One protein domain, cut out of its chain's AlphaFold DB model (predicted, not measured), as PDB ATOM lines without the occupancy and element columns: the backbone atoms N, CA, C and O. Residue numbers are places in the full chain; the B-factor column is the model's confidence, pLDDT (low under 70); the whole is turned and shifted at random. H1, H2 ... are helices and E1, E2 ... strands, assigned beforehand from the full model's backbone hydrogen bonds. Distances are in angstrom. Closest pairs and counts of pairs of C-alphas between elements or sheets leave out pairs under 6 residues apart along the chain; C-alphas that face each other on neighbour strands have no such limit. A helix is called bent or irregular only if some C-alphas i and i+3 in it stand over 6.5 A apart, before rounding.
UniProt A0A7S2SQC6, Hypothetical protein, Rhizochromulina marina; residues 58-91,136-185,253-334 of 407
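AT A GLANCE: This is residues 58 to 91, 136 to 185 and 253 to 334 of the 407 residues of the protein "Hypothetical protein" of Rhizochromulina marina (UniProt A0A7S2SQC6). A strongly twisted, wholly parallel five-stranded sheet is the core of three layers, with H1 and H5 over one face and H3 over the other. H6 covers H1 on its far side from the sheet, kinked H2 is set loosely near H3, and residues 325 to 333, including H7, stick out. The 166 printed residues hold seven named helices and five named strands, along the chain E1 H1 E2 E3 H2 E4 H3 E5 H4 H5 H6 H7; the sheet's order is E2 E3 E1 E4 E5 and the class is mixed, helices and strands. The whole is compact, with a radius of gyration of the C-alphas of 16.3 A and spans of 42 by 41 by 33 A.

HOW THE PARTS SIT: Start at E1, residues 62 to 65; its parallel neighbours are E3, residues 137 to 141, with N 63 and O 138 2.8 A apart, and E4, residues 177 to 181, with N 178 and O 62 2.8 A apart. Edge strand E2, residues 86 to 89, is parallel to E3, with N 139 and O 87 2.7 A apart; edge strand E5, residues 270 to 274, is parallel to E4, with N 179 and O 271 2.8 A apart. These pairs are within hydrogen-bond range. H1, residues 71 to 82, is on the sheet at a height of 8.9 A. Next, H2, residues 144 to 164, is irregular, C-alphas 148 and 151 being 9.0 A apart, with a kink of 112 degrees near residue 151. E1, H1, E2 and E3, H2, E4 are split strand-helix-strand units, another strand lying between their two strands, with right-handed crossovers. H3, residues 253 to 265, is close to H2 but not clearly touching, the closest C-alphas, of Ala 255 and Phe 147, being 7.1 A apart. H4, residues 275 to 283, is irregular, with C-alphas 278 and 281 7.1 A apart, and forms a helical hairpin with H5, residues 286 to 299; their closest C-alphas, of Leu 278 and Thr 289, are 4.6 A apart. H6, residues 307 to 324, touches H1 at a shallow tilt of 26 degrees, opposite ways, the closest C-alphas, of Ala 313 and Tyr 80, being 4.9 A apart. H7, residues 327 to 330, touches no helix and is too short for an O i to N i+4 pair; every such pair is within range in H1, H5 and H6, but 11 of 17 in H2, 8 of 9 in H3 and 2 of 5 in H4, which has 3 of 6 O i to N i+3 pairs within range.

IN THESE COORDINATES: Find C-alpha 62 at (247.219, 187.067, 103.045), where E1 begins. H1 measures 16.2 A, H2 22.3 A, H3 18.9 A and H5 20.0 A from first to last C-alpha. Then H6 runs 26.0 A from C-alpha 307 at (251.848, 194.070, 126.399), and H7 ends at C-alpha 330, (237.836, 216.779, 109.795).

THE WHOLE: The two farthest C-alphas, of Asp 58 and Ala 331, are 46.4 A apart. Residues 92 to 135 and 186 to 252 are not printed; look for C-alpha gaps of 19.6 A and 11.7 A. The link from H2 to E4 is long, 12 residues. Mean pLDDT of the printed part is 77.3, with residues 89 to 91, 136 to 171 and 325 to 332 under 70.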
ATOM      1  N   ASP A  58     254.621 177.450 104.199       73.12
ATOM      2  CA  ASP A  58     255.703 177.655 103.220       73.12
ATOM      3  C   ASP A  58     255.486 178.913 102.359       73.12
ATOM      4  O   ASP A  58     256.352 179.327 101.589       73.12
ATOM      5  N   ARG A  59     254.300 179.524 102.467       80.88
ATOM      6  CA  ARG A  59     253.890 180.726 101.747       80.88
ATOM      7  C   ARG A  59     253.364 181.783 102.716       80.88
ATOM      8  O   ARG A  59     252.723 181.429 103.706       80.88
ATOM      9  N   PRO A  60     253.587 183.072 102.417       82.81
ATOM     10  CA  PRO A  60     253.101 184.164 103.243       82.81
ATOM     11  C   PRO A  60     251.564 184.131 103.335       82.81
ATOM     12  O   PRO A  60     250.907 183.969 102.303       82.81
ATOM     13  N   PRO A  61     250.967 184.291 104.527       88.06
ATOM     14  CA  PRO A  61     249.525 184.469 104.658       88.06
ATOM     15  C   PRO A  61     249.086 185.811 104.060       88.06
ATOM     16  O   PRO A  61     249.860 186.771 104.004       88.06
ATOM     17  N   LEU A  62     247.833 185.876 103.616       90.88
ATOM     18  CA  LEU A  62     247.219 187.067 103.045       90.88
ATOM     19  C   LEU A  62     246.615 187.936 104.151       90.88
ATOM     20  O   LEU A  62     245.771 187.476 104.907       90.88
ATOM     21  N   LEU A  63     246.974 189.210 104.220       91.12
ATOM     22  CA  LEU A  63     246.209 190.208 104.957       91.12
ATOM     23  C   LEU A  63     245.327 190.951 103.957       91.12
ATOM     24  O   LEU A  63     245.827 191.676 103.098       91.12
ATOM     25  N   TRP A  64     244.016 190.770 104.057       90.81
ATOM     26  CA  TRP A  64     243.055 191.428 103.183       90.81
ATOM     27  C   TRP A  64     242.166 192.360 103.999       90.81
ATOM     28  O   TRP A  64     241.543 191.959 104.979       90.81
ATOM     29  N   THR A  65     242.119 193.630 103.614       90.50
ATOM     30  CA  THR A  65     241.363 194.654 104.339       90.50
ATOM     31  C   THR A  65     240.239 195.182 103.469       90.50
ATOM     32  O   THR A  65     240.493 195.571 102.327       90.50
ATOM     33  N   PHE A  66     239.030 195.273 104.021       87.88
ATOM     34  CA  PHE A  66     237.939 195.969 103.348       87.88
ATOM     35  C   PHE A  66     238.319 197.436 103.063       87.88
ATOM     36  O   PHE A  66     239.125 198.027 103.795       87.88
ATOM     37  N   PRO A  67     237.742 198.040 102.008       80.25
ATOM     38  CA  PRO A  67     237.912 199.453 101.711       80.25
ATOM     39  C   PRO A  67     237.690 200.317 102.949       80.25
ATOM     40  O   PRO A  67     236.771 200.090 103.736       80.25
ATOM     41  N   GLY A  68     238.567 201.294 103.141       77.88
ATOM     42  CA  GLY A  68     238.488 202.185 104.284       77.88
ATOM     43  C   GLY A  68     239.006 201.625 105.603       77.88
ATOM     44  O   GLY A  68     239.130 202.422 106.516       77.88
ATOM     45  N   SER A  69     239.376 200.346 105.755       77.56
ATOM     46  CA  SER A  69     239.895 199.750 107.014       77.56
ATOM     47  C   SER A  69     241.293 200.206 107.453       77.56
ATOM     48  O   SER A  69     241.957 199.507 108.211       77.56
ATOM     49  N   ASN A  70     241.738 201.382 106.999       78.00
ATOM     50  CA  ASN A  70     243.002 202.013 107.376       78.00
ATOM     51  C   ASN A  70     244.192 201.039 107.332       78.00
ATOM     52  O   ASN A  70     244.881 200.771 108.319       78.00
ATOM     53  N   THR A  71     244.389 200.472 106.144       81.56
ATOM     54  CA  THR A  71     245.342 199.397 105.876       81.56
ATOM     55  C   THR A  71     246.769 199.736 106.317       81.56
ATOM     56  O   THR A  71     247.486 198.855 106.787       81.56
ATOM     57  N   VAL A  72     247.172 201.008 106.216       84.50
ATOM     58  CA  VAL A  72     248.492 201.489 106.650       84.50
ATOM     59  C   VAL A  72     248.649 201.359 108.163       84.50
ATOM     60  O   VAL A  72     249.621 200.766 108.629       84.50
ATOM     61  N   TRP A  73     247.681 201.857 108.935       86.88
ATOM     62  CA  TRP A  73     247.725 201.784 110.393       86.88
ATOM     63  C   TRP A  73     247.771 200.333 110.887       86.88
ATOM     64  O   TRP A  73     248.610 199.997 111.725       86.88
ATOM     65  N   LEU A  74     246.935 199.456 110.321       87.62
ATOM     66  CA  LEU A  74     246.929 198.035 110.671       87.62
ATOM     67  C   LEU A  74     248.256 197.354 110.329       87.62
ATOM     68  O   LEU A  74     248.802 196.614 111.146       87.62
ATOM     69  N   ARG A  75     248.786 197.611 109.131       89.12
ATOM     70  CA  ARG A  75     250.089 197.095 108.711       89.12
ATOM     71  C   ARG A  75     251.174 197.476 109.711       89.12
ATOM     72  O   ARG A  75     251.875 196.600 110.201       89.12
ATOM     73  N   LEU A  76     251.280 198.758 110.054       88.00
ATOM     74  CA  LEU A  76     252.281 199.237 111.006       88.00
ATOM     75  C   LEU A  76     252.089 198.613 112.391       88.00
ATOM     76  O   LEU A  76     253.064 198.222 113.031       88.00
ATOM     77  N   LEU A  77     250.841 198.470 112.844       86.88
ATOM     78  CA  LEU A  77     250.530 197.808 114.106       86.88
ATOM     79  C   LEU A  77     251.017 196.353 114.110       86.88
ATOM     80  O   LEU A  77     251.661 195.931 115.072       86.88
ATOM     81  N   LEU A  78     250.765 195.597 113.040       87.81
ATOM     82  CA  LEU A  78     251.223 194.214 112.896       87.81
ATOM     83  C   LEU A  78     252.746 194.120 112.793       87.81
ATOM     84  O   LEU A  78     253.350 193.299 113.481       87.81
ATOM     85  N   GLU A  79     253.383 194.979 112.002       89.62
ATOM     86  CA  GLU A  79     254.837 194.977 111.829       89.62
ATOM     87  C   GLU A  79     255.561 195.308 113.138       89.62
ATOM     88  O   GLU A  79     256.487 194.601 113.541       89.62
ATOM     89  N   TYR A  80     255.114 196.334 113.865       88.44
ATOM     90  CA  TYR A  80     255.735 196.715 115.133       88.44
ATOM     91  C   TYR A  80     255.439 195.720 116.259       88.44
ATOM     92  O   TYR A  80     256.329 195.427 117.072       88.44
ATOM     93  N   SER A  81     254.225 195.164 116.305       84.00
ATOM     94  CA  SER A  81     253.857 194.187 117.331       84.00
ATOM     95  C   SER A  81     254.545 192.842 117.107       84.00
ATOM     96  O   SER A  81     255.162 192.322 118.029       84.00
ATOM     97  N   THR A  82     254.538 192.298 115.894       85.25
ATOM     98  CA  THR A  82     255.080 190.954 115.627       85.25
ATOM     99  C   THR A  82     256.563 190.978 115.257       85.25
ATOM    100  O   THR A  82     257.311 190.057 115.583       85.25
ATOM    101  N   GLY A  83     257.046 192.060 114.639       82.50
ATOM    102  CA  GLY A  83     258.396 192.145 114.065       82.50
ATOM    103  C   GLY A  83     258.519 191.450 112.717       82.50
ATOM    104  O   GLY A  83     259.632 191.262 112.236       82.50
ATOM    105  N   ARG A  84     257.394 191.037 112.127       82.50
ATOM    106  CA  ARG A  84     257.331 190.511 110.769       82.50
ATOM    107  C   ARG A  84     257.045 191.654 109.819       82.50
ATOM    108  O   ARG A  84     256.107 192.408 110.046       82.50
ATOM    109  N   PHE A  85     257.829 191.762 108.757       79.44
ATOM    110  CA  PHE A  85     257.533 192.710 107.693       79.44
ATOM    111  C   PHE A  85     256.341 192.218 106.882       79.44
ATOM    112  O   PHE A  85     256.190 191.018 106.647       79.44
ATOM    113  N   THR A  86     255.510 193.147 106.427       78.75
ATOM    114  CA  THR A  86     254.477 192.850 105.441       78.75
ATOM    115  C   THR A  86     254.843 193.519 104.123       78.75
ATOM    116  O   THR A  86     255.436 194.601 104.098       78.75
ATOM    117  N   ALA A  87     254.531 192.869 103.009       75.19
ATOM    118  CA  ALA A  87     254.638 193.474 101.684       75.19
ATOM    119  C   ALA A  87     253.241 193.891 101.230       75.19
ATOM    120  O   ALA A  87     252.300 193.155 101.479       75.19
ATOM    121  N   SER A  88     253.091 195.046 100.583       75.50
ATOM    122  CA  SER A  88     251.786 195.508 100.099       75.50
ATOM    123  C   SER A  88     251.692 195.377  98.585       75.50
ATOM    124  O   SER A  88     252.544 195.899  97.868       75.50
ATOM    125  N   LEU A  89     250.636 194.726  98.109       69.19
ATOM    126  CA  LEU A  89     250.146 194.818  96.742       69.19
ATOM    127  C   LEU A  89     249.127 195.960  96.691       69.19
ATOM    128  O   LEU A  89     247.916 195.747  96.746       69.19
ATOM    129  N   LEU A  90     249.628 197.192  96.656       62.66
ATOM    130  CA  LEU A  90     248.827 198.348  96.269       62.66
ATOM    131  C   LEU A  90     249.011 198.538  94.763       62.66
ATOM    132  O   LEU A  90     250.136 198.723  94.299       62.66
ATOM    133  N   GLU A  91     247.916 198.478  93.998       51.78
ATOM    134  CA  GLU A  91     247.919 198.935  92.608       51.78
ATOM    135  C   GLU A  91     248.073 200.460  92.599       51.78
ATOM    136  O   GLU A  91     247.092 201.201  92.545       51.78
ATOM    137  N   SER A 136     256.704 186.165 106.538       46.12
ATOM    138  CA  SER A 136     256.119 187.497 106.318       46.12
ATOM    139  C   SER A 136     254.704 187.379 105.735       46.12
ATOM    140  O   SER A 136     254.431 186.409 105.047       46.12
ATOM    141  N   ALA A 137     253.804 188.338 105.967       47.31
ATOM    142  CA  ALA A 137     252.462 188.335 105.364       47.31
ATOM    143  C   ALA A 137     252.413 189.225 104.110       47.31
ATOM    144  O   ALA A 137     253.091 190.256 104.043       47.31
ATOM    145  N   LEU A 138     251.602 188.849 103.120       53.28
ATOM    146  CA  LEU A 138     251.321 189.686 101.956       53.28
ATOM    147  C   LEU A 138     250.018 190.441 102.194       53.28
ATOM    148  O   LEU A 138     248.970 189.843 102.396       53.28
ATOM    149  N   LEU A 139     250.078 191.757 102.165       49.34
ATOM    150  CA  LEU A 139     248.939 192.645 102.268       49.34
ATOM    151  C   LEU A 139     248.376 192.915 100.869       49.34
ATOM    152  O   LEU A 139     249.107 193.350  99.982       49.34
ATOM    153  N   VAL A 140     247.073 192.718 100.683       59.16
ATOM    154  CA  VAL A 140     246.353 193.115  99.466       59.16
ATOM    155  C   VAL A 140     245.268 194.109  99.848       59.16
ATOM    156  O   VAL A 140     244.385 193.808 100.651       59.16
ATOM    157  N   HIS A 141     245.320 195.294  99.246       47.78
ATOM    158  CA  HIS A 141     244.249 196.276  99.343       47.78
ATOM    159  C   HIS A 141     243.392 196.196  98.078       47.78
ATOM    160  O   HIS A 141     243.870 196.499  96.987       47.78
ATOM    161  N   ALA A 142     242.132 195.773  98.209       49.34
ATOM    162  CA  ALA A 142     241.201 195.726  97.086       49.34
ATOM    163  C   ALA A 142     240.255 196.937  97.162       49.34
ATOM    164  O   ALA A 142     239.454 196.996  98.099       49.34
ATOM    165  N   PRO A 143     240.298 197.892  96.212       48.59
ATOM    166  CA  PRO A 143     239.327 198.981  96.182       48.59
ATOM    167  C   PRO A 143     237.928 198.408  95.944       48.59
ATOM    168  O   PRO A 143     237.780 197.419  95.224       48.59
ATOM    169  N   ALA A 144     236.879 199.028  96.488       42.72
ATOM    170  CA  ALA A 144     235.510 198.521  96.330       42.72
ATOM    171  C   ALA A 144     235.144 198.325  94.843       42.72
ATOM    172  O   ALA A 144     234.578 197.313  94.444       42.72
ATOM    173  N   SER A 145     235.574 199.248  93.983       44.19
ATOM    174  CA  SER A 145     235.340 199.197  92.534       44.19
ATOM    175  C   SER A 145     235.941 197.968  91.820       44.19
ATOM    176  O   SER A 145     235.564 197.687  90.680       44.19
ATOM    177  N   SER A 146     236.839 197.205  92.455       45.25
ATOM    178  CA  SER A 146     237.427 195.977  91.894       45.25
ATOM    179  C   SER A 146     236.462 194.780  91.862       45.25
ATOM    180  O   SER A 146     236.591 193.920  90.994       45.25
ATOM    181  N   PHE A 147     235.432 194.765  92.713       39.78
ATOM    182  CA  PHE A 147     234.511 193.628  92.862       39.78
ATOM    183  C   PHE A 147     233.423 193.525  91.788       39.78
ATOM    184  O   PHE A 147     232.840 192.456  91.621       39.78
ATOM    185  N   ALA A 148     233.122 194.602  91.056       41.75
ATOM    186  CA  ALA A 148     232.137 194.557  89.966       41.75
ATOM    187  C   ALA A 148     232.652 193.816  88.710       41.75
ATOM    188  O   ALA A 148     231.876 193.540  87.807       41.75
ATOM    189  N   ALA A 149     233.944 193.468  88.666       39.53
ATOM    190  CA  ALA A 149     234.595 192.757  87.560       39.53
ATOM    191  C   ALA A 149     235.352 191.502  88.051       39.53
ATOM    192  O   ALA A 149     236.449 191.200  87.579       39.53
ATOM    193  N   SER A 150     234.789 190.805  89.045       42.16
ATOM    194  CA  SER A 150     235.509 189.919  89.975       42.16
ATOM    195  C   SER A 150     236.303 188.764  89.355       42.16
ATOM    196  O   SER A 150     237.292 188.358  89.954       42.16
ATOM    197  N   GLN A 151     235.955 188.252  88.171       38.66
ATOM    198  CA  GLN A 151     236.695 187.128  87.581       38.66
ATOM    199  C   GLN A 151     237.855 187.586  86.685       38.66
ATOM    200  O   GLN A 151     238.991 187.158  86.877       38.66
ATOM    201  N   HIS A 152     237.612 188.534  85.775       37.22
ATOM    202  CA  HIS A 152     238.655 189.050  84.879       37.22
ATOM    203  C   HIS A 152     239.703 189.882  85.638       37.22
ATOM    204  O   HIS A 152     240.890 189.810  85.337       37.22
ATOM    205  N   ARG A 153     239.298 190.623  86.684       41.12
ATOM    206  CA  ARG A 153     240.239 191.431  87.478       41.12
ATOM    207  C   ARG A 153     241.064 190.644  88.485       41.12
ATOM    208  O   ARG A 153     242.179 191.057  88.762       41.12
ATOM    209  N   MET A 154     240.577 189.518  89.006       38.25
ATOM    210  CA  MET A 154     241.429 188.612  89.791       38.25
ATOM    211  C   MET A 154     242.530 188.003  88.908       38.25
ATOM    212  O   MET A 154     243.672 187.893  89.349       38.25
ATOM    213  N   GLN A 155     242.213 187.712  87.640       40.41
ATOM    214  CA  GLN A 155     243.191 187.319  86.622       40.41
ATOM    215  C   GLN A 155     244.185 188.458  86.318       40.41
ATOM    216  O   GLN A 155     245.387 188.227  86.278       40.41
ATOM    217  N   GLU A 156     243.716 189.705  86.189       42.38
ATOM    218  CA  GLU A 156     244.596 190.872  85.995       42.38
ATOM    219  C   GLU A 156     245.470 191.183  87.221       42.38
ATOM    220  O   GLU A 156     246.609 191.612  87.064       42.38
ATOM    221  N   LEU A 157     244.971 190.956  88.441       42.06
ATOM    222  CA  LEU A 157     245.744 191.069  89.681       42.06
ATOM    223  C   LEU A 157     246.831 189.991  89.750       42.06
ATOM    224  O   LEU A 157     247.955 190.289  90.158       42.06
ATOM    225  N   ALA A 158     246.532 188.773  89.285       42.03
ATOM    226  CA  ALA A 158     247.541 187.742  89.069       42.03
ATOM    227  C   ALA A 158     248.563 188.186  88.002       42.03
ATOM    228  O   ALA A 158     249.764 188.078  88.238       42.03
ATOM    229  N   ASP A 159     248.125 188.788  86.891       42.62
ATOM    230  CA  ASP A 159     248.992 189.310  85.818       42.62
ATOM    231  C   ASP A 159     249.833 190.534  86.220       42.62
ATOM    232  O   ASP A 159     250.927 190.748  85.687       42.62
ATOM    233  N   LEU A 160     249.366 191.358  87.156       41.84
ATOM    234  CA  LEU A 160     250.131 192.478  87.697       41.84
ATOM    235  C   LEU A 160     251.143 191.995  88.747       41.84
ATOM    236  O   LEU A 160     252.304 192.413  88.718       41.84
ATOM    237  N   ALA A 161     250.757 191.040  89.601       39.97
ATOM    238  CA  ALA A 161     251.684 190.318  90.474       39.97
ATOM    239  C   ALA A 161     252.769 189.578  89.660       39.97
ATOM    240  O   ALA A 161     253.942 189.573  90.047       39.97
ATOM    241  N   LEU A 162     252.416 189.056  88.476       38.88
ATOM    242  CA  LEU A 162     253.328 188.457  87.490       38.88
ATOM    243  C   LEU A 162     254.338 189.462  86.894       38.88
ATOM    244  O   LEU A 162     255.418 189.047  86.449       38.88
ATOM    245  N   ARG A 163     254.029 190.770  86.900       44.03
ATOM    246  CA  ARG A 163     254.921 191.848  86.421       44.03
ATOM    247  C   ARG A 163     255.818 192.437  87.513       44.03
ATOM    248  O   ARG A 163     256.910 192.897  87.189       44.03
ATOM    249  N   MET A 164     255.400 192.416  88.782       41.66
ATOM    250  CA  MET A 164     256.104 193.122  89.864       41.66
ATOM    251  C   MET A 164     257.283 192.371  90.506       41.66
ATOM    252  O   MET A 164     258.099 193.011  91.163       41.66
ATOM    253  N   ALA A 165     257.470 191.067  90.284       41.94
ATOM    254  CA  ALA A 165     258.729 190.406  90.641       41.94
ATOM    255  C   ALA A 165     258.910 189.075  89.892       41.94
ATOM    256  O   ALA A 165     257.995 188.250  89.907       41.94
ATOM    257  N   PRO A 166     260.114 188.760  89.369       45.72
ATOM    258  CA  PRO A 166     260.467 187.399  88.945       45.72
ATOM    259  C   PRO A 166     260.269 186.343  90.051       45.72
ATOM    260  O   PRO A 166     260.221 185.158  89.754       45.72
ATOM    261  N   MET A 167     260.131 186.770  91.314       44.97
ATOM    262  CA  MET A 167     259.932 185.917  92.488       44.97
ATOM    263  C   MET A 167     258.461 185.663  92.863       44.97
ATOM    264  O   MET A 167     258.189 184.728  93.605       44.97
ATOM    265  N   CYS A 168     257.503 186.450  92.355       46.19
ATOM    266  CA  CYS A 168     256.075 186.282  92.681       46.19
ATOM    267  C   CYS A 168     255.300 185.459  91.642       46.19
ATOM    268  O   CYS A 168     254.128 185.164  91.856       46.19
ATOM    269  N   ARG A 169     255.947 185.022  90.551       50.03
ATOM    270  CA  ARG A 169     255.309 184.252  89.464       50.03
ATOM    271  C   ARG A 169     254.740 182.887  89.886       50.03
ATOM    272  O   ARG A 169     254.089 182.235  89.079       50.03
ATOM    273  N   HIS A 170     254.972 182.461  91.127       55.75
ATOM    274  CA  HIS A 170     254.522 181.175  91.666       55.75
ATOM    275  C   HIS A 170     253.484 181.295  92.795       55.75
ATOM    276  O   HIS A 170     253.039 180.277  93.321       55.75
ATOM    277  N   LEU A 171     253.070 182.509  93.180       58.56
ATOM    278  CA  LEU A 171     252.024 182.700  94.190       58.56
ATOM    279  C   LEU A 171     250.642 182.647  93.528       58.56
ATOM    280  O   LEU A 171     250.035 183.672  93.247       58.56
ATOM    281  N   THR A 172     250.148 181.436  93.265       73.06
ATOM    282  CA  THR A 172     248.782 181.205  92.752       73.06
ATOM    283  C   THR A 172     247.745 181.049  93.860       73.06
ATOM    284  O   THR A 172     246.548 181.136  93.602       73.06
ATOM    285  N   SER A 173     248.181 180.812  95.099       82.06
ATOM    286  CA  SER A 173     247.287 180.730  96.249       82.06
ATOM    287  C   SER A 173     247.981 181.130  97.548       82.06
ATOM    288  O   SER A 173     249.205 181.017  97.681       82.06
ATOM    289  N   PHE A 174     247.172 181.576  98.506       85.31
ATOM    290  CA  PHE A 174     247.585 181.852  99.877       85.31
ATOM    291  C   PHE A 174     247.116 180.705 100.772       85.31
ATOM    292  O   PHE A 174     245.998 180.228 100.586       85.31
ATOM    293  N   PRO A 175     247.949 180.232 101.710       88.44
ATOM    294  CA  PRO A 175     247.587 179.116 102.580       88.44
ATOM    295  C   PRO A 175     246.671 179.534 103.737       88.44
ATOM    296  O   PRO A 175     246.063 178.679 104.364       88.44
ATOM    297  N   ALA A 176     246.610 180.831 104.036       91.69
ATOM    298  CA  ALA A 176     245.761 181.409 105.064       91.69
ATOM    299  C   ALA A 176     245.491 182.886 104.744       91.69
ATOM    300  O   ALA A 176     246.303 183.535 104.074       91.69
ATOM    301  N   ALA A 177     244.377 183.424 105.239       93.25
ATOM    302  CA  ALA A 177     244.000 184.820 105.091       93.25
ATOM    303  C   ALA A 177     243.448 185.418 106.396       93.25
ATOM    304  O   ALA A 177     242.528 184.885 107.009       93.25
ATOM    305  N   VAL A 178     243.972 186.578 106.787       94.00
ATOM    306  CA  VAL A 178     243.370 187.459 107.789       94.00
ATOM    307  C   VAL A 178     242.526 188.488 107.049       94.00
ATOM    308  O   VAL A 178     243.051 189.328 106.319       94.00
ATOM    309  N   VAL A 179     241.215 188.423 107.236       94.12
ATOM    310  CA  VAL A 179     240.237 189.317 106.621       94.12
ATOM    311  C   VAL A 179     239.784 190.357 107.633       94.12
ATOM    312  O   VAL A 179     239.138 190.033 108.629       94.12
ATOM    313  N   VAL A 180     240.084 191.624 107.361       94.31
ATOM    314  CA  VAL A 180     239.691 192.748 108.213       94.31
ATOM    315  C   VAL A 180     238.459 193.424 107.647       94.31
ATOM    316  O   VAL A 180     238.524 194.190 106.680       94.31
ATOM    317  N   THR A 181     237.333 193.143 108.285       93.75
ATOM    318  CA  THR A 181     236.041 193.778 108.020       93.75
ATOM    319  C   THR A 181     235.964 195.132 108.716       93.75
ATOM    320  O   THR A 181     236.689 195.396 109.673       93.75
ATOM    321  N   ARG A 182     235.107 196.024 108.230       93.00
ATOM    322  CA  ARG A 182     234.829 197.324 108.851       93.00
ATOM    323  C   ARG A 182     233.346 197.603 108.748       93.00
ATOM    324  O   ARG A 182     232.710 197.152 107.790       93.00
ATOM    325  N   ASN A 183     232.833 198.394 109.688       93.31
ATOM    326  CA  ASN A 183     231.480 198.919 109.649       93.31
ATOM    327  C   ASN A 183     231.177 199.442 108.233       93.31
ATOM    328  O   ASN A 183     231.910 200.314 107.744       93.31
ATOM    329  N   PRO A 184     230.121 198.934 107.573       94.25
ATOM    330  CA  PRO A 184     229.896 199.168 106.151       94.25
ATOM    331  C   PRO A 184     229.772 200.654 105.821       94.25
ATOM    332  O   PRO A 184     230.353 201.116 104.846       94.25
ATOM    333  N   TYR A 185     229.118 201.445 106.669       92.62
ATOM    334  CA  TYR A 185     229.008 202.888 106.460       92.62
ATOM    335  C   TYR A 185     230.359 203.588 106.557       92.62
ATOM    336  O   TYR A 185     230.650 204.494 105.787       92.62
ATOM    337  N   ARG A 253     228.615 194.039 100.444       94.38
ATOM    338  CA  ARG A 253     227.840 192.809 100.672       94.38
ATOM    339  C   ARG A 253     228.425 191.618  99.913       94.38
ATOM    340  O   ARG A 253     228.671 190.578 100.514       94.38
ATOM    341  N   ARG A 254     228.676 191.762  98.604       93.12
ATOM    342  CA  ARG A 254     229.247 190.681  97.777       93.12
ATOM    343  C   ARG A 254     230.618 190.240  98.276       93.12
ATOM    344  O   ARG A 254     230.874 189.043  98.355       93.12
ATOM    345  N   ALA A 255     231.476 191.196  98.629       90.12
ATOM    346  CA  ALA A 255     232.796 190.902  99.169       90.12
ATOM    347  C   ALA A 255     232.695 190.102 100.479       90.12
ATOM    348  O   ALA A 255     233.415 189.123 100.667       90.12
ATOM    349  N   HIS A 256     231.748 190.459 101.349       92.81
ATOM    350  CA  HIS A 256     231.517 189.742 102.599       92.81
ATOM    351  C   HIS A 256     230.934 188.339 102.391       92.81
ATOM    352  O   HIS A 256     231.414 187.383 102.994       92.81
ATOM    353  N   LEU A 257     229.944 188.187 101.504       92.50
ATOM    354  CA  LEU A 257     229.381 186.877 101.158       92.50
ATOM    355  C   LEU A 257     230.442 185.934 100.586       92.50
ATOM    356  O   LEU A 257     230.468 184.769 100.961       92.50
ATOM    357  N   ALA A 258     231.353 186.437  99.746       91.38
ATOM    358  CA  ALA A 258     232.453 185.636  99.215       91.38
ATOM    359  C   ALA A 258     233.378 185.109 100.327       91.38
ATOM    360  O   ALA A 258     233.778 183.946 100.302       91.38
ATOM    361  N   VAL A 259     233.676 185.935 101.337       91.50
ATOM    362  CA  VAL A 259     234.478 185.510 102.497       91.50
ATOM    363  C   VAL A 259     233.739 184.489 103.347       91.50
ATOM    364  O   VAL A 259     234.337 183.487 103.730       91.50
ATOM    365  N   LEU A 260     232.450 184.709 103.621       91.12
ATOM    366  CA  LEU A 260     231.633 183.758 104.378       91.12
ATOM    367  C   LEU A 260     231.544 182.413 103.656       91.12
ATOM    368  O   LEU A 260     231.778 181.378 104.274       91.12
ATOM    369  N   GLN A 261     231.288 182.428 102.348       92.31
ATOM    370  CA  GLN A 261     231.237 181.223 101.529       92.31
ATOM    371  C   GLN A 261     232.573 180.475 101.557       92.31
ATOM    372  O   GLN A 261     232.585 179.266 101.763       92.31
ATOM    373  N   TYR A 262     233.710 181.162 101.407       91.62
ATOM    374  CA  TYR A 262     235.014 180.497 101.496       91.62
ATOM    375  C   TYR A 262     235.255 179.922 102.898       91.62
ATOM    376  O   TYR A 262     235.634 178.760 103.042       91.62
ATOM    377  N   ARG A 263     234.979 180.706 103.945       93.19
ATOM    378  CA  ARG A 263     235.169 180.305 105.344       93.19
ATOM    379  C   ARG A 263     234.313 179.098 105.731       93.19
ATOM    380  O   ARG A 263     234.760 178.295 106.538       93.19
ATOM    381  N   GLN A 264     233.120 178.938 105.154       93.25
ATOM    382  CA  GLN A 264     232.288 177.745 105.366       93.25
ATOM    383  C   GLN A 264     232.985 176.455 104.916       93.25
ATOM    384  O   GLN A 264     232.789 175.415 105.536       93.25
ATOM    385  N   HIS A 265     233.805 176.522 103.867       94.50
ATOM    386  CA  HIS A 265     234.513 175.358 103.331       94.50
ATOM    387  C   HIS A 265     235.883 175.150 103.984       94.50
ATOM    388  O   HIS A 265     236.376 174.025 103.986       94.50
ATOM    389  N   ARG A 266     236.506 176.226 104.487       93.69
ATOM    390  CA  ARG A 266     237.870 176.229 105.045       93.69
ATOM    391  C   ARG A 266     237.997 177.176 106.246       93.69
ATOM    392  O   ARG A 266     238.639 178.228 106.144       93.69
ATOM    393  N   PRO A 267     237.335 176.872 107.375       93.94
ATOM    394  CA  PRO A 267     237.295 177.761 108.536       93.94
ATOM    395  C   PRO A 267     238.666 177.978 109.195       93.94
ATOM    396  O   PRO A 267     238.876 179.008 109.829       93.94
ATOM    397  N   GLU A 268     239.594 177.039 109.035       94.31
ATOM    398  CA  GLU A 268     240.973 177.091 109.526       94.31
ATOM    399  C   GLU A 268     241.903 177.964 108.674       94.31
ATOM    400  O   GLU A 268     242.939 178.403 109.165       94.31
ATOM    401  N   GLU A 269     241.539 178.249 107.418       93.62
ATOM    402  CA  GLU A 269     242.342 179.078 106.510       93.62
ATOM    403  C   GLU A 269     241.950 180.562 106.559       93.62
ATOM    404  O   GLU A 269     242.662 181.391 105.995       93.62
ATOM    405  N   ILE A 270     240.835 180.933 107.201       94.62
ATOM    406  CA  ILE A 270     240.368 182.327 107.257       94.62
ATOM    407  C   ILE A 270     240.106 182.782 108.689       94.62
ATOM    408  O   ILE A 270     239.156 182.342 109.339       94.62
ATOM    409  N   LEU A 271     240.859 183.794 109.120       95.38
ATOM    410  CA  LEU A 271     240.555 184.576 110.312       95.38
ATOM    411  C   LEU A 271     239.839 185.867 109.915       95.38
ATOM    412  O   LEU A 271     240.422 186.729 109.263       95.38
ATOM    413  N   THR A 272     238.593 186.045 110.348       94.69
ATOM    414  CA  THR A 272     237.872 187.316 110.187       94.69
ATOM    415  C   THR A 272     237.971 188.144 111.465       94.69
ATOM    416  O   THR A 272     237.628 187.660 112.540       94.69
ATOM    417  N   ILE A 273     238.396 189.401 111.347       95.25
ATOM    418  CA  ILE A 273     238.442 190.374 112.448       95.25
ATOM    419  C   ILE A 273     237.728 191.666 112.055       95.25
ATOM    420  O   ILE A 273     237.596 191.978 110.867       95.25
ATOM    421  N   ARG A 274     237.285 192.444 113.046       94.25
ATOM    422  CA  ARG A 274     236.721 193.780 112.817       94.25
ATOM    423  C   ARG A 274     237.783 194.850 113.023       94.25
ATOM    424  O   ARG A 274     238.510 194.845 114.017       94.25
ATOM    425  N   SER A 275     237.826 195.820 112.120       93.19
ATOM    426  CA  SER A 275     238.682 197.004 112.210       93.19
ATOM    427  C   SER A 275     238.414 197.769 113.505       93.19
ATOM    428  O   SER A 275     239.339 198.285 114.123       93.19
ATOM    429  N   GLU A 276     237.162 197.800 113.962       93.00
ATOM    430  CA  GLU A 276     236.774 198.481 115.196       93.00
ATOM    431  C   GLU A 276     237.376 197.840 116.452       93.00
ATOM    432  O   GLU A 276     237.549 198.539 117.450       93.00
ATOM    433  N   ASP A 277     237.676 196.539 116.421       93.69
ATOM    434  CA  ASP A 277     238.282 195.818 117.545       93.69
ATOM    435  C   ASP A 277     239.778 196.139 117.645       93.69
ATOM    436  O   ASP A 277     240.319 196.280 118.740       93.69
ATOM    437  N   LEU A 278     240.428 196.377 116.504       90.81
ATOM    438  CA  LEU A 278     241.795 196.884 116.446       90.81
ATOM    439  C   LEU A 278     241.857 198.356 116.874       90.81
ATOM    440  O   LEU A 278     242.710 198.727 117.677       90.81
ATOM    441  N   GLU A 279     240.925 199.186 116.405       88.69
ATOM    442  CA  GLU A 279     240.822 200.611 116.755       88.69
ATOM    443  C   GLU A 279     240.385 200.851 118.220       88.69
ATOM    444  O   GLU A 279     240.305 201.998 118.659       88.69
ATOM    445  N   ALA A 280     240.111 199.804 119.005       89.12
ATOM    446  CA  ALA A 280     239.628 199.915 120.381       89.12
ATOM    447  C   ALA A 280     240.588 200.689 121.311       89.12
ATOM    448  O   ALA A 280     240.123 201.516 122.097       89.12
ATOM    449  N   THR A 281     241.908 200.558 121.137       84.00
ATOM    450  CA  THR A 281     242.912 201.383 121.838       84.00
ATOM    451  C   THR A 281     242.723 202.884 121.598       84.00
ATOM    452  O   THR A 281     242.961 203.675 122.508       84.00
ATOM    453  N   LEU A 282     242.246 203.313 120.418       83.31
ATOM    454  CA  LEU A 282     241.946 204.734 120.158       83.31
ATOM    455  C   LEU A 282     240.808 205.253 121.049       83.31
ATOM    456  O   LEU A 282     240.704 206.454 121.282       83.31
ATOM    457  N   ARG A 283     239.967 204.346 121.557       85.81
ATOM    458  CA  ARG A 283     238.874 204.621 122.497       85.81
ATOM    459  C   ARG A 283     239.239 204.285 123.951       85.81
ATOM    460  O   ARG A 283     238.373 204.354 124.815       85.81
ATOM    461  N   GLY A 284     240.499 203.936 124.223       89.00
ATOM    462  CA  GLY A 284     240.992 203.584 125.557       89.00
ATOM    463  C   GLY A 284     240.796 202.120 125.966       89.00
ATOM    464  O   GLY A 284     241.082 201.780 127.110       89.00
ATOM    465  N   ASP A 285     240.343 201.249 125.062       91.31
ATOM    466  CA  ASP A 285     240.194 199.811 125.315       91.31
ATOM    467  C   ASP A 285     241.390 199.037 124.736       91.31
ATOM    468  O   ASP A 285     241.328 198.431 123.665       91.31
ATOM    469  N   GLU A 286     242.518 199.099 125.451       90.38
ATOM    470  CA  GLU A 286     243.748 198.386 125.078       90.38
ATOM    471  C   GLU A 286     243.575 196.858 125.112       90.38
ATOM    472  O   GLU A 286     244.252 196.141 124.373       90.38
ATOM    473  N   GLY A 287     242.664 196.350 125.954       94.38
ATOM    474  CA  GLY A 287     242.437 194.916 126.136       94.38
ATOM    475  C   GLY A 287     241.881 194.263 124.877       94.38
ATOM    476  O   GLY A 287     242.371 193.216 124.450       94.38
ATOM    477  N   LYS A 288     240.911 194.913 124.231       94.12
ATOM    478  CA  LYS A 288     240.296 194.409 123.001       94.12
ATOM    479  C   LYS A 288     241.252 194.421 121.807       94.12
ATOM    480  O   LYS A 288     241.314 193.442 121.057       94.12
ATOM    481  N   THR A 289     242.059 195.474 121.667       91.62
ATOM    482  CA  THR A 289     243.109 195.521 120.641       91.62
ATOM    483  C   THR A 289     244.161 194.440 120.885       91.62
ATOM    484  O   THR A 289     244.525 193.732 119.948       91.62
ATOM    485  N   ALA A 290     244.617 194.261 122.131       93.38
ATOM    486  CA  ALA A 290     245.585 193.221 122.479       93.38
ATOM    487  C   ALA A 290     245.058 191.817 122.159       93.38
ATOM    488  O   ALA A 290     245.738 191.067 121.462       93.38
ATOM    489  N   ALA A 291     243.824 191.502 122.569       95.75
ATOM    490  CA  ALA A 291     243.178 190.225 122.270       95.75
ATOM    491  C   ALA A 291     243.072 189.970 120.758       95.75
ATOM    492  O   ALA A 291     243.334 188.863 120.294       95.75
ATOM    493  N   THR A 292     242.754 191.006 119.974       94.81
ATOM    494  CA  THR A 292     242.671 190.889 118.511       94.81
ATOM    495  C   THR A 292     244.042 190.615 117.887       94.81
ATOM    496  O   THR A 292     244.161 189.746 117.029       94.81
ATOM    497  N   ILE A 293     245.102 191.305 118.329       94.44
ATOM    498  CA  ILE A 293     246.462 191.055 117.825       94.44
ATOM    499  C   ILE A 293     246.980 189.681 118.265       94.44
ATOM    500  O   ILE A 293     247.662 189.024 117.483       94.44
ATOM    501  N   HIS A 294     246.649 189.221 119.473       95.00
ATOM    502  CA  HIS A 294     246.971 187.863 119.919       95.00
ATOM    503  C   HIS A 294     246.270 186.810 119.062       95.00
ATOM    504  O   HIS A 294     246.943 185.904 118.587       95.00
ATOM    505  N   ALA A 295     244.985 186.990 118.744       95.50
ATOM    506  CA  ALA A 295     244.267 186.096 117.835       95.50
ATOM    507  C   ALA A 295     244.903 186.044 116.434       95.50
ATOM    508  O   ALA A 295     245.023 184.970 115.847       95.50
ATOM    509  N   ILE A 296     245.359 187.187 115.906       93.81
ATOM    510  CA  ILE A 296     246.114 187.229 114.646       93.81
ATOM    511  C   ILE A 296     247.451 186.497 114.799       93.81
ATOM    512  O   ILE A 296     247.809 185.705 113.936       93.81
ATOM    513  N   ALA A 297     248.197 186.741 115.876       92.25
ATOM    514  CA  ALA A 297     249.491 186.101 116.100       92.25
ATOM    515  C   ALA A 297     249.365 184.570 116.176       92.25
ATOM    516  O   ALA A 297     250.124 183.864 115.512       92.25
ATOM    517  N   ASP A 298     248.360 184.079 116.902       93.25
ATOM    518  CA  ASP A 298     248.056 182.655 117.039       93.25
ATOM    519  C   ASP A 298     247.676 182.031 115.697       93.25
ATOM    520  O   ASP A 298     248.233 181.003 115.313       93.25
ATOM    521  N   PHE A 299     246.789 182.689 114.945       92.94
ATOM    522  CA  PHE A 299     246.380 182.245 113.613       92.94
ATOM    523  C   PHE A 299     247.555 182.159 112.633       92.94
ATOM    524  O   PHE A 299     247.635 181.232 111.834       92.94
ATOM    525  N   LEU A 300     248.495 183.103 112.712       89.38
ATOM    526  CA  LEU A 300     249.685 183.133 111.860       89.38
ATOM    527  C   LEU A 300     250.821 182.229 112.370       89.38
ATOM    528  O   LEU A 300     251.874 182.162 111.733       89.38
ATOM    529  N   GLY A 301     250.663 181.585 113.531       89.50
ATOM    530  CA  GLY A 301     251.715 180.784 114.152       89.50
ATOM    531  C   GLY A 301     252.958 181.595 114.539       89.50
ATOM    532  O   GLY A 301     254.072 181.062 114.529       89.50
ATOM    533  N   VAL A 302     252.801 182.889 114.845       88.75
ATOM    534  CA  VAL A 302     253.900 183.768 115.276       88.75
ATOM    535  C   VAL A 302     253.847 184.013 116.787       88.75
ATOM    536  O   VAL A 302     252.764 184.020 117.368       88.75
ATOM    537  N   PRO A 303     254.996 184.242 117.454       91.81
ATOM    538  CA  PRO A 303     255.004 184.511 118.888       91.81
ATOM    539  C   PRO A 303     254.126 185.711 119.245       91.81
ATOM    540  O   PRO A 303     254.253 186.783 118.644       91.81
ATOM    541  N   GLN A 304     253.270 185.539 120.253       94.38
ATOM    542  CA  GLN A 304     252.421 186.618 120.738       94.38
ATOM    543  C   GLN A 304     253.275 187.794 121.248       94.38
ATOM    544  O   GLN A 304     254.229 187.596 122.010       94.38
ATOM    545  N   PRO A 305     252.953 189.037 120.861       94.25
ATOM    546  CA  PRO A 305     253.645 190.207 121.376       94.25
ATOM    547  C   PRO A 305     253.347 190.449 122.858       94.25
ATOM    548  O   PRO A 305     252.213 190.295 123.319       94.25
ATOM    549  N   SER A 306     254.362 190.907 123.598       95.12
ATOM    550  CA  SER A 306     254.183 191.373 124.975       95.12
ATOM    551  C   SER A 306     253.300 192.624 125.026       95.12
ATOM    552  O   SER A 306     253.228 193.395 124.064       95.12
ATOM    553  N   SER A 307     252.667 192.871 126.174       93.25
ATOM    554  CA  SER A 307     251.848 194.070 126.399       93.25
ATOM    555  C   SER A 307     252.630 195.370 126.177       93.25
ATOM    556  O   SER A 307     252.130 196.291 125.537       93.25
ATOM    557  N   GLU A 308     253.890 195.428 126.622       93.69
ATOM    558  CA  GLU A 308     254.779 196.575 126.391       93.69
ATOM    559  C   GLU A 308     255.027 196.811 124.894       93.69
ATOM    560  O   GLU A 308     254.969 197.947 124.412       93.69
ATOM    561  N   ARG A 309     255.248 195.732 124.134       94.19
ATOM    562  CA  ARG A 309     255.467 195.811 122.689       94.19
ATOM    563  C   ARG A 309     254.206 196.248 121.947       94.19
ATOM    564  O   ARG A 309     254.304 197.092 121.061       94.19
ATOM    565  N   LEU A 310     253.040 195.727 122.327       92.75
ATOM    566  CA  LEU A 310     251.743 196.130 121.773       92.75
ATOM    567  C   LEU A 310     251.442 197.609 122.016       92.75
ATOM    568  O   LEU A 310     251.021 198.314 121.097       92.75
ATOM    569  N   HIS A 311     251.697 198.092 123.231       91.00
ATOM    570  CA  HIS A 311     251.508 199.497 123.569       91.00
ATOM    571  C   HIS A 311     252.439 200.394 122.732       91.00
ATOM    572  O   HIS A 311     251.987 201.348 122.099       91.00
ATOM    573  N   CYS A 312     253.727 200.042 122.629       92.88
ATOM    574  CA  CYS A 312     254.684 200.763 121.785       92.88
ATOM    575  C   CYS A 312     254.270 200.765 120.300       92.88
ATOM    576  O   CYS A 312     254.249 201.819 119.663       92.88
ATOM    577  N   ALA A 313     253.880 199.603 119.766       91.88
ATOM    578  CA  ALA A 313     253.393 199.451 118.397       91.88
ATOM    579  C   ALA A 313     252.173 200.341 118.121       91.88
ATOM    580  O   ALA A 313     252.133 201.027 117.101       91.88
ATOM    581  N   SER A 314     251.226 200.392 119.061       89.62
ATOM    582  CA  SER A 314     250.028 201.232 118.966       89.62
ATOM    583  C   SER A 314     250.381 202.719 118.899       89.62
ATOM    584  O   SER A 314     249.894 203.422 118.015       89.62
ATOM    585  N   VAL A 315     251.282 203.195 119.766       90.00
ATOM    586  CA  VAL A 315     251.745 204.596 119.767       90.00
ATOM    587  C   VAL A 315     252.458 204.951 118.460       90.00
ATOM    588  O   VAL A 315     252.256 206.039 117.914       90.00
ATOM    589  N   LEU A 316     253.299 204.055 117.937       89.88
ATOM    590  CA  LEU A 316     254.011 204.281 116.678       89.88
ATOM    591  C   LEU A 316     253.055 204.318 115.482       89.88
ATOM    592  O   LEU A 316     253.126 205.255 114.684       89.88
ATOM    593  N   ALA A 317     252.130 203.360 115.392       87.88
ATOM    594  CA  ALA A 317     251.122 203.312 114.337       87.88
ATOM    595  C   ALA A 317     250.208 204.548 114.375       87.88
ATOM    596  O   ALA A 317     249.945 205.158 113.341       87.88
ATOM    597  N   GLN A 318     249.787 204.990 115.565       86.19
ATOM    598  CA  GLN A 318     249.006 206.221 115.742       86.19
ATOM    599  C   GLN A 318     249.760 207.468 115.285       86.19
ATOM    600  O   GLN A 318     249.187 208.325 114.622       86.19
ATOM    601  N   ARG A 319     251.050 207.585 115.618       87.88
ATOM    602  CA  ARG A 319     251.869 208.723 115.177       87.88
ATOM    603  C   ARG A 319     252.052 208.756 113.667       87.88
ATOM    604  O   ARG A 319     252.098 209.845 113.106       87.88
ATOM    605  N   ALA A 320     252.192 207.597 113.027       84.44
ATOM    606  CA  ALA A 320     252.240 207.514 111.573       84.44
ATOM    607  C   ALA A 320     250.905 207.967 110.966       84.44
ATOM    608  O   ALA A 320     250.891 208.859 110.123       84.44
ATOM    609  N   LEU A 321     249.792 207.464 111.500       81.00
ATOM    610  CA  LEU A 321     248.456 207.843 111.056       81.00
ATOM    611  C   LEU A 321     248.170 209.345 111.252       81.00
ATOM    612  O   LEU A 321     247.610 209.992 110.375       81.00
ATOM    613  N   ALA A 322     248.609 209.930 112.366       81.62
ATOM    614  CA  ALA A 322     248.454 211.358 112.643       81.62
ATOM    615  C   ALA A 322     249.239 212.261 111.674       81.62
ATOM    616  O   ALA A 322     248.911 213.437 111.548       81.62
ATOM    617  N   LYS A 323     250.277 211.743 111.002       80.19
ATOM    618  CA  LYS A 323     250.981 212.479 109.941       80.19
ATOM    619  C   LYS A 323     250.223 212.449 108.614       80.19
ATOM    620  O   LYS A 323     250.347 213.397 107.845       80.19
ATOM    621  N   GLU A 324     249.466 211.384 108.354       70.25
ATOM    622  CA  GLU A 324     248.650 211.233 107.141       70.25
ATOM    623  C   GLU A 324     247.308 211.967 107.247       70.25
ATOM    624  O   GLU A 324     246.834 212.538 106.265       70.25
ATOM    625  N   LEU A 325     246.718 211.998 108.447       64.75
ATOM    626  CA  LEU A 325     245.532 212.788 108.768       64.75
ATOM    627  C   LEU A 325     245.883 214.281 108.746       64.75
ATOM    628  O   LEU A 325     246.158 214.900 109.776       64.75
ATOM    629  N   THR A 326     245.856 214.899 107.567       58.47
ATOM    630  CA  THR A 326     245.818 216.359 107.488       58.47
ATOM    631  C   THR A 326     244.532 216.863 108.171       58.47
ATOM    632  O   THR A 326     243.485 216.218 108.053       58.47
ATOM    633  N   PRO A 327     244.543 218.037 108.845       53.19
ATOM    634  CA  PRO A 327     243.359 218.645 109.490       53.19
ATOM    635  C   PRO A 327     242.127 218.793 108.575       53.19
ATOM    636  O   PRO A 327     241.014 219.047 109.016       53.19
ATOM    637  N   GLN A 328     242.361 218.638 107.283       50.62
ATOM    638  CA  GLN A 328     241.438 218.639 106.170       50.62
ATOM    639  C   GLN A 328     240.440 217.464 106.171       50.62
ATOM    640  O   GLN A 328     239.318 217.624 105.706       50.62
ATOM    641  N   GLN A 329     240.767 216.312 106.767       54.66
ATOM    642  CA  GLN A 329     239.825 215.182 106.872       54.66
ATOM    643  C   GLN A 329     238.709 215.399 107.921       54.66
ATOM    644  O   GLN A 329     237.830 214.554 108.065       54.66
ATOM    645  N   ALA A 330     238.725 216.521 108.656       51.88
ATOM    646  CA  ALA A 330     237.836 216.779 109.795       51.88
ATOM    647  C   ALA A 330     236.576 217.613 109.478       51.88
ATOM    648  O   ALA A 330     235.794 217.881 110.386       51.88
ATOM    649  N   ALA A 331     236.386 218.074 108.238       51.62
ATOM    650  CA  ALA A 331     235.470 219.190 107.974       51.62
ATOM    651  C   ALA A 331     234.003 218.817 107.692       51.62
ATOM    652  O   ALA A 331     233.128 219.646 107.919       51.62
ATOM    653  N   THR A 332     233.707 217.592 107.264       62.84
ATOM    654  CA  THR A 332     232.319 217.133 107.099       62.84
ATOM    655  C   THR A 332     232.124 215.915 107.976       62.84
ATOM    656  O   THR A 332     232.786 214.891 107.781       62.84
ATOM    657  N   SER A 333     231.262 216.022 108.989       71.69
ATOM    658  CA  SER A 333     230.951 214.846 109.790       71.69
ATOM    659  C   SER A 333     230.227 213.853 108.886       71.69
ATOM    660  O   SER A 333     229.291 214.212 108.177       71.69
ATOM    661  N   LYS A 334     230.678 212.595 108.893       78.69
ATOM    662  CA  LYS A 334     230.069 211.470 108.163       78.69
ATOM    663  C   LYS A 334     228.530 211.498 108.240       78.69
ATOM    664  O   LYS A 334     227.852 211.217 107.259       78.69
TER     665      LYS A 334